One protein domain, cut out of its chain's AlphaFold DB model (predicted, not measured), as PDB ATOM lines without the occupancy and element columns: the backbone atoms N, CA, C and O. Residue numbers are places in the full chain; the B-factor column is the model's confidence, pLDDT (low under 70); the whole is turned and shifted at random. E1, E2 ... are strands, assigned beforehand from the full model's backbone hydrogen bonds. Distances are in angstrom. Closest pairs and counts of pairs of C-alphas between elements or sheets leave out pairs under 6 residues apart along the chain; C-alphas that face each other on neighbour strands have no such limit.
ATOM      1  N   ILE A 178     174.531 127.161  85.317       91.38
ATOM      2  CA  ILE A 178     173.428 127.841  84.623       91.38
ATOM      3  C   ILE A 178     172.577 126.781  83.908       91.38
ATOM      4  O   ILE A 178     173.153 125.933  83.221       91.38
ATOM      5  N   PRO A 179     171.236 126.793  84.054       91.06
ATOM      6  CA  PRO A 179     170.347 125.910  83.299       91.06
ATOM      7  C   PRO A 179     170.568 126.021  81.786       91.06
ATOM      8  O   PRO A 179     170.801 127.116  81.278       91.06
ATOM      9  N   ARG A 180     170.456 124.903  81.058       90.19
ATOM     10  CA  ARG A 180     170.738 124.831  79.611       90.19
ATOM     11  C   ARG A 180     169.815 125.709  78.767       90.19
ATOM     12  O   ARG A 180     170.221 126.174  77.711       90.19
ATOM     13  N   GLU A 181     168.578 125.904  79.210       90.19
ATOM     14  CA  GLU A 181     167.581 126.742  78.541       90.19
ATOM     15  C   GLU A 181     167.803 128.238  78.797       90.19
ATOM     16  O   GLU A 181     167.184 129.070  78.133       90.19
ATOM     17  N   SER A 182     168.683 128.577  79.741       92.38
ATOM     18  CA  SER A 182     169.047 129.946  80.069       92.38
ATOM     19  C   SER A 182     170.498 130.248  79.707       92.38
ATOM     20  O   SER A 182     171.223 129.441  79.132       92.38
ATOM     21  N   SER A 183     170.935 131.459  80.034       91.06
ATOM     22  CA  SER A 183     172.294 131.916  79.777       91.06
ATOM     23  C   SER A 183     172.828 132.719  80.951       91.06
ATOM     24  O   SER A 183     172.071 133.239  81.773       91.06
ATOM     25  N   ILE A 184     174.148 132.898  80.983       87.75
ATOM     26  CA  ILE A 184     174.815 133.763  81.961       87.75
ATOM     27  C   ILE A 184     174.271 135.205  81.938       87.75
ATOM     28  O   ILE A 184     174.369 135.911  82.932       87.75
ATOM     29  N   TRP A 185     173.654 135.641  80.839       85.62
ATOM     30  CA  TRP A 185     173.108 136.988  80.679       85.62
ATOM     31  C   TRP A 185     171.660 137.125  81.146       85.62
ATOM     32  O   TRP A 185     171.202 138.243  81.338       85.62
ATOM     33  N   THR A 186     170.927 136.023  81.288       86.12
ATOM     34  CA  THR A 186     169.465 136.045  81.470       86.12
ATOM     35  C   THR A 186     168.997 135.323  82.717       86.12
ATOM     36  O   THR A 186     167.916 135.626  83.211       86.12
ATOM     37  N   PHE A 187     169.784 134.367  83.206       89.38
ATOM     38  CA  PHE A 187     169.453 133.615  84.400       89.38
ATOM     39  C   PHE A 187     169.500 134.523  85.626       89.38
ATOM     40  O   PHE A 187     170.440 135.297  85.800       89.38
ATOM     41  N   GLU A 188     168.504 134.416  86.489       86.56
ATOM     42  CA  GLU A 188     168.440 135.176  87.720       86.56
ATOM     43  C   GLU A 188     168.054 134.260  88.889       86.56
ATOM     44  O   GLU A 188     166.890 133.862  89.012       86.56
ATOM     45  N   PRO A 189     169.008 133.910  89.767       84.50
ATOM     46  CA  PRO A 189     168.699 133.174  90.979       84.50
ATOM     47  C   PRO A 189     167.947 134.085  91.957       84.50
ATOM     48  O   PRO A 189     168.375 135.207  92.246       84.50
ATOM     49  N   TYR A 190     166.833 133.601  92.498       80.50
ATOM     50  CA  TYR A 190     166.040 134.329  93.497       80.50
ATOM     51  C   TYR A 190     165.905 133.582  94.825       80.50
ATOM     52  O   TYR A 190     165.407 134.162  95.797       80.50
ATOM     53  N   GLU A 191     166.352 132.326  94.867       80.50
ATOM     54  CA  GLU A 191     166.505 131.550  96.087       80.50
ATOM     55  C   GLU A 191     167.866 130.861  96.135       80.50
ATOM     56  O   GLU A 191     168.254 130.193  95.185       80.50
ATOM     57  N   ILE A 192     168.594 131.050  97.235       79.31
ATOM     58  CA  ILE A 192     169.941 130.536  97.510       79.31
ATOM     59  C   ILE A 192     169.906 129.745  98.815       79.31
ATOM     60  O   ILE A 192     169.299 130.188  99.801       79.31
ATOM     61  N   ASN A 193     170.596 128.607  98.834       75.94
ATOM     62  CA  ASN A 193     170.747 127.788 100.027       75.94
ATOM     63  C   ASN A 193     171.353 128.602 101.188       75.94
ATOM     64  O   ASN A 193     172.293 129.369 101.003       75.94
ATOM     65  N   GLN A 194     170.787 128.453 102.388       65.38
ATOM     66  CA  GLN A 194     171.260 129.110 103.615       65.38
ATOM     67  C   GLN A 194     172.247 128.236 104.415       65.38
ATOM     68  O   GLN A 194     172.644 128.616 105.516       65.38
ATOM     69  N   GLY A 195     172.589 127.049 103.904       67.44
ATOM     70  CA  GLY A 195     173.559 126.135 104.502       67.44
ATOM     71  C   GLY A 195     175.018 126.559 104.291       67.44
ATOM     72  O   GLY A 195     175.326 127.713 104.011       67.44
ATOM     73  N   SER A 196     175.938 125.601 104.419       64.38
ATOM     74  CA  SER A 196     177.381 125.821 104.221       64.38
ATOM     75  C   SER A 196     177.778 126.111 102.768       64.38
ATOM     76  O   SER A 196     178.869 126.624 102.529       64.38
ATOM     77  N   SER A 197     176.905 125.791 101.811       67.44
ATOM     78  CA  SER A 197     177.106 126.004 100.377       67.44
ATOM     79  C   SER A 197     176.157 127.078  99.850       67.44
ATOM     80  O   SER A 197     175.011 127.170 100.287       67.44
ATOM     81  N   ASN A 198     176.618 127.859  98.872       72.88
ATOM     82  CA  ASN A 198     175.910 129.027  98.334       72.88
ATOM     83  C   ASN A 198     175.338 128.751  96.935       72.88
ATOM     84  O   ASN A 198     175.391 129.614  96.052       72.88
ATOM     85  N   TYR A 199     174.817 127.542  96.713       81.19
ATOM     86  CA  TYR A 199     174.169 127.214  95.448       81.19
ATOM     87  C   TYR A 199     172.745 127.773  95.373       81.19
ATOM     88  O   TYR A 199     172.064 127.949  96.391       81.19
ATOM     89  N   TRP A 200     172.286 128.067  94.159       86.94
ATOM     90  CA  TRP A 200     170.908 128.490  93.936       86.94
ATOM     91  C   TRP A 200     169.931 127.314  94.083       86.94
ATOM     92  O   TRP A 200     170.182 126.209  93.623       86.94
ATOM     93  N   LEU A 201     168.805 127.569  94.741       87.75
ATOM     94  CA  LEU A 201     167.679 126.654  94.928       87.75
ATOM     95  C   LEU A 201     166.598 126.894  93.882       87.75
ATOM     96  O   LEU A 201     166.098 125.948  93.279       87.75
ATOM     97  N   TYR A 202     166.278 128.167  93.649       88.88
ATOM     98  CA  TYR A 202     165.326 128.580  92.632       88.88
ATOM     99  C   TYR A 202     165.877 129.748  91.817       88.88
ATOM    100  O   TYR A 202     166.474 130.692  92.347       88.88
ATOM    101  N   GLY A 203     165.633 129.691  90.514       89.25
ATOM    102  CA  GLY A 203     166.009 130.732  89.569       89.25
ATOM    103  C   GLY A 203     164.954 130.929  88.495       89.25
ATOM    104  O   GLY A 203     164.023 130.137  88.347       89.25
ATOM    105  N   GLU A 204     165.067 132.018  87.754       90.25
ATOM    106  CA  GLU A 204     164.174 132.337  86.647       90.25
ATOM    107  C   GLU A 204     164.930 132.974  85.488       90.25
ATOM    108  O   GLU A 204     166.037 133.478  85.647       90.25
ATOM    109  N   ASP A 205     164.311 132.974  84.318       91.00
ATOM    110  CA  ASP A 205     164.675 133.867  83.224       91.00
ATOM    111  C   ASP A 205     163.415 134.483  82.608       91.00
ATOM    112  O   ASP A 205     162.353 134.505  83.230       91.00
ATOM    113  N   ALA A 206     163.495 135.028  81.396       88.62
ATOM    114  CA  ALA A 206     162.340 135.641  80.748       88.62
ATOM    115  C   ALA A 206     161.183 134.657  80.473       88.62
ATOM    116  O   ALA A 206     160.035 135.089  80.394       88.62
ATOM    117  N   GLN A 207     161.458 133.358  80.326       92.75
ATOM    118  CA  GLN A 207     160.508 132.368  79.809       92.75
ATOM    119  C   GLN A 207     160.198 131.238  80.793       92.75
ATOM    120  O   GLN A 207     159.115 130.657  80.712       92.75
ATOM    121  N   ARG A 208     161.105 130.911  81.720       93.50
ATOM    122  CA  ARG A 208     161.007 129.728  82.583       93.50
ATOM    123  C   ARG A 208     161.375 130.015  84.041       93.50
ATOM    124  O   ARG A 208     162.064 130.985  84.358       93.50
ATOM    125  N   TYR A 209     160.901 129.137  84.918       92.75
ATOM    126  CA  TYR A 209     161.374 128.969  86.288       92.75
ATOM    127  C   TYR A 209     162.210 127.692  86.388       92.75
ATOM    128  O   TYR A 209     161.953 126.723  85.672       92.75
ATOM    129  N   TYR A 210     163.187 127.698  87.292       93.38
ATOM    130  CA  TYR A 210     164.134 126.614  87.530       93.38
ATOM    131  C   TYR A 210     164.206 126.274  89.018       93.38
ATOM    132  O   TYR A 210     164.182 127.175  89.857       93.38
ATOM    133  N   TYR A 211     164.321 124.985  89.329       92.19
ATOM    134  CA  TYR A 211     164.502 124.457  90.680       92.19
ATOM    135  C   TYR A 211     165.649 123.448  90.705       92.19
ATOM    136  O   TYR A 211     165.685 122.550  89.867       92.19
ATOM    137  N   PHE A 212     166.555 123.559  91.672       90.38
ATOM    138  CA  PHE A 212     167.685 122.645  91.831       90.38
ATOM    139  C   PHE A 212     167.215 121.269  92.324       90.38
ATOM    140  O   PHE A 212     166.642 121.153  93.404       90.38
ATOM    141  N   ALA A 213     167.466 120.211  91.554       86.12
ATOM    142  CA  ALA A 213     166.848 118.898  91.757       86.12
ATOM    143  C   ALA A 213     167.749 117.865  92.452       86.12
ATOM    144  O   ALA A 213     167.376 116.699  92.535       86.12
ATOM    145  N   TYR A 214     168.905 118.283  92.982       83.00
ATOM    146  CA  TYR A 214     169.796 117.486  93.847       83.00
ATOM    147  C   TYR A 214     170.286 116.147  93.278       83.00
ATOM    148  O   TYR A 214     170.894 115.363  94.004       83.00
ATOM    149  N   THR A 215     170.054 115.880  91.994       82.19
ATOM    150  CA  THR A 215     170.416 114.622  91.339       82.19
ATOM    151  C   THR A 215     171.410 114.887  90.206       82.19
ATOM    152  O   THR A 215     171.237 115.860  89.474       82.19
ATOM    153  N   PRO A 216     172.461 114.064  90.036       77.44
ATOM    154  CA  PRO A 216     173.459 114.284  88.984       77.44
ATOM    155  C   PRO A 216     172.885 114.199  87.562       77.44
ATOM    156  O   PRO A 216     173.302 114.956  86.688       77.44
ATOM    157  N   ASP A 217     171.916 113.307  87.343       80.12
ATOM    158  CA  ASP A 217     171.373 112.999  86.012       80.12
ATOM    159  C   ASP A 217     170.349 114.038  85.530       80.12
ATOM    160  O   ASP A 217     170.226 114.310  84.335       80.12
ATOM    161  N   ALA A 218     169.636 114.656  86.473       82.25
ATOM    162  CA  ALA A 218     168.675 115.723  86.234       82.25
ATOM    163  C   ALA A 218     168.915 116.840  87.263       82.25
ATOM    164  O   ALA A 218     168.169 116.953  88.233       82.25
ATOM    165  N   PRO A 219     169.953 117.678  87.080       87.19
ATOM    166  CA  PRO A 219     170.416 118.603  88.119       87.19
ATOM    167  C   PRO A 219     169.412 119.707  88.461       87.19
ATOM    168  O   PRO A 219     169.520 120.342  89.511       87.19
ATOM    169  N   TYR A 220     168.398 119.925  87.623       91.38
ATOM    170  CA  TYR A 220     167.317 120.867  87.883       91.38
ATOM    171  C   TYR A 220     166.007 120.442  87.207       91.38
ATOM    172  O   TYR A 220     166.001 119.700  86.226       91.38
ATOM    173  N   ARG A 221     164.887 120.961  87.717       91.56
ATOM    174  CA  ARG A 221     163.574 120.956  87.057       91.56
ATOM    175  C   ARG A 221     163.308 122.333  86.462       91.56
ATOM    176  O   ARG A 221     163.691 123.338  87.061       91.56
ATOM    177  N   SER A 222     162.640 122.389  85.312       92.75
ATOM    178  CA  SER A 222     162.240 123.645  84.673       92.75
ATOM    179  C   SER A 222     160.759 123.634  84.293       92.75
ATOM    180  O   SER A 222     160.191 122.589  83.986       92.75
ATOM    181  N   ILE A 223     160.122 124.805  84.318       92.50
ATOM    182  CA  ILE A 223     158.727 124.997  83.904       92.50
ATOM    183  C   ILE A 223     158.555 126.348  83.209       92.50
ATOM    184  O   ILE A 223     159.204 127.326  83.572       92.50
ATOM    185  N   ALA A 224     157.684 126.428  82.201       92.56
ATOM    186  CA  ALA A 224     157.377 127.688  81.532       92.56
ATOM    187  C   ALA A 224     156.646 128.664  82.472       92.56
ATOM    188  O   ALA A 224     155.764 128.274  83.237       92.56
ATOM    189  N   LYS A 225     156.959 129.962  82.377       91.25
ATOM    190  CA  LYS A 225     156.237 131.015  83.112       91.25
ATOM    191  C   LYS A 225     154.772 131.098  82.696       91.25
ATOM    192  O   LYS A 225     153.911 131.348  83.529       91.25
ATOM    193  N   ARG A 226     154.496 130.874  81.410       90.19
ATOM    194  CA  ARG A 226     153.143 130.647  80.896       90.19
ATOM    195  C   ARG A 226     152.844 129.155  80.996       90.19
ATOM    196  O   ARG A 226     153.213 128.400  80.103       90.19
ATOM    197  N   ASN A 227     152.220 128.745  82.092       89.12
ATOM    198  CA  ASN A 227     151.782 127.371  82.322       89.12
ATOM    199  C   ASN A 227     150.314 127.343  82.768       89.12
ATOM    200  O   ASN A 227     149.748 128.374  83.126       89.12
ATOM    201  N   GLN A 228     149.707 126.160  82.711       89.25
ATOM    202  CA  GLN A 228     148.323 125.918  83.128       89.25
ATOM    203  C   GLN A 228     148.255 125.030  84.382       89.25
ATOM    204  O   GLN A 228     147.239 124.382  84.620       89.25
ATOM    205  N   CYS A 229     149.329 124.958  85.182       89.31
ATOM    206  CA  CYS A 229     149.305 124.132  86.387       89.31
ATOM    207  C   CYS A 229     148.357 124.759  87.422       89.31
ATOM    208  O   CYS A 229     148.476 125.936  87.772       89.31
ATOM    209  N   ALA A 230     147.422 123.964  87.940       88.31
ATOM    210  CA  ALA A 230     146.529 124.406  89.002       88.31
ATOM    211  C   ALA A 230     147.321 124.676  90.293       88.31
ATOM    212  O   ALA A 230     148.107 123.839  90.726       88.31
ATOM    213  N   GLY A 231     147.107 125.843  90.910       87.31
ATOM    214  CA  GLY A 231     147.778 126.204  92.165       87.31
ATOM    215  C   GLY A 231     149.281 126.471  92.033       87.31
ATOM    216  O   GLY A 231     149.997 126.336  93.020       87.31
ATOM    217  N   PHE A 232     149.758 126.833  90.836       91.06
ATOM    218  CA  PHE A 232     151.166 127.128  90.581       91.06
ATOM    219  C   PHE A 232     151.737 128.183  91.548       91.06
ATOM    220  O   PHE A 232     151.297 129.336  91.562       91.06
ATOM    221  N   ASP A 233     152.787 127.806  92.277       87.94
ATOM    222  CA  ASP A 233     153.656 128.705  93.028       87.94
ATOM    223  C   ASP A 233     155.103 128.533  92.550       87.94
ATOM    224  O   ASP A 233     155.700 127.455  92.607       87.94
ATOM    225  N   LYS A 234     155.721 129.633  92.114       86.12
ATOM    226  CA  LYS A 234     157.124 129.628  91.690       86.12
ATOM    227  C   LYS A 234     158.088 129.212  92.808       86.12
ATOM    228  O   LYS A 234     159.184 128.770  92.504       86.12
ATOM    229  N   ARG A 235     157.701 129.347  94.078       85.88
ATOM    230  CA  ARG A 235     158.534 129.009  95.246       85.88
ATOM    231  C   ARG A 235     158.297 127.609  95.792       85.88
ATOM    232  O   ARG A 235     158.982 127.211  96.730       85.88
ATOM    233  N   ASP A 236     157.343 126.876  95.232       88.19
ATOM    234  CA  ASP A 236     157.085 125.500  95.623       88.19
ATOM    235  C   ASP A 236     157.083 124.599  94.392       88.19
ATOM    236  O   ASP A 236     156.091 124.487  93.670       88.19
ATOM    237  N   VAL A 237     158.206 123.908  94.179       88.94
ATOM    238  CA  VAL A 237     158.365 122.947  93.079       88.94
ATOM    239  C   VAL A 237     157.304 121.836  93.089       88.94
ATOM    240  O   VAL A 237     157.047 121.230  92.050       88.94
ATOM    241  N   ARG A 238     156.655 121.546  94.225       89.12
ATOM    242  CA  ARG A 238     155.600 120.519  94.310       89.12
ATOM    243  C   ARG A 238     154.344 120.914  93.543       89.12
ATOM    244  O   ARG A 238     153.600 120.041  93.114       89.12
ATOM    245  N   THR A 239     154.135 122.213  93.348       89.81
ATOM    246  CA  THR A 239     153.029 122.755  92.547       89.81
ATOM    247  C   THR A 239     153.338 122.761  91.047       89.81
ATOM    248  O   THR A 239     152.470 123.072  90.231       89.81
ATOM    249  N   TRP A 240     154.575 122.434  90.656       90.88
ATOM    250  CA  TRP A 240     154.986 122.433  89.257       90.88
ATOM    251  C   TRP A 240     154.534 121.125  88.630       90.88
ATOM    252  O   TRP A 240     155.037 120.049  88.968       90.88
TER     253      TRP A 240
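AT A GLANCE: This is residues 178 to 240 of the 243 residues of an uncharacterized protein of Pseudomonas mandelii (UniProt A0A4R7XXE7). Little regular structure is here: a small twisted sheet of four short strands in a row, with loops round it and a long stretch, residues 225 to 240, that runs out beyond E4 and turns back. The printed part has 63 residues, 20 of them in E1 to E4, class all strand; the sheet, order E1 E2 E3 E4, is antiparallel. It is compact, radius of gyration of the C-alphas 11.6 A, spanning 35 by 25 by 23 A.

IN THESE COORDINATES: Find C-alpha 188 at (168.440, 135.176, 87.720), where E1, residues 188 to 192, begins. E2 is residues 200 to 204, E3 residues 208 to 212, 13.4 A long, and E4 residues 220 to 224, 13.6 A, ending at C-alpha 224, (157.377, 127.688, 81.532).

HOW THE PARTS SIT: The strands form a meander, each the antiparallel neighbour of the one before. Look within hydrogen-bond range for N 188 and O 204, 2.8 A, between E1 and E2; N 210 and O 203, 2.8 A, between E2 and E3; N 209 and O 223, 2.8 A, between E3 and E4. Edge strands E1 and E4 are apart.

THE WHOLE: The C-alphas of Ser 196 and Gln 228 are farthest apart, 35.9 A. The printed part has no cut, and no link is long. In this model pLDDT is under 70 at residues 194 to 197.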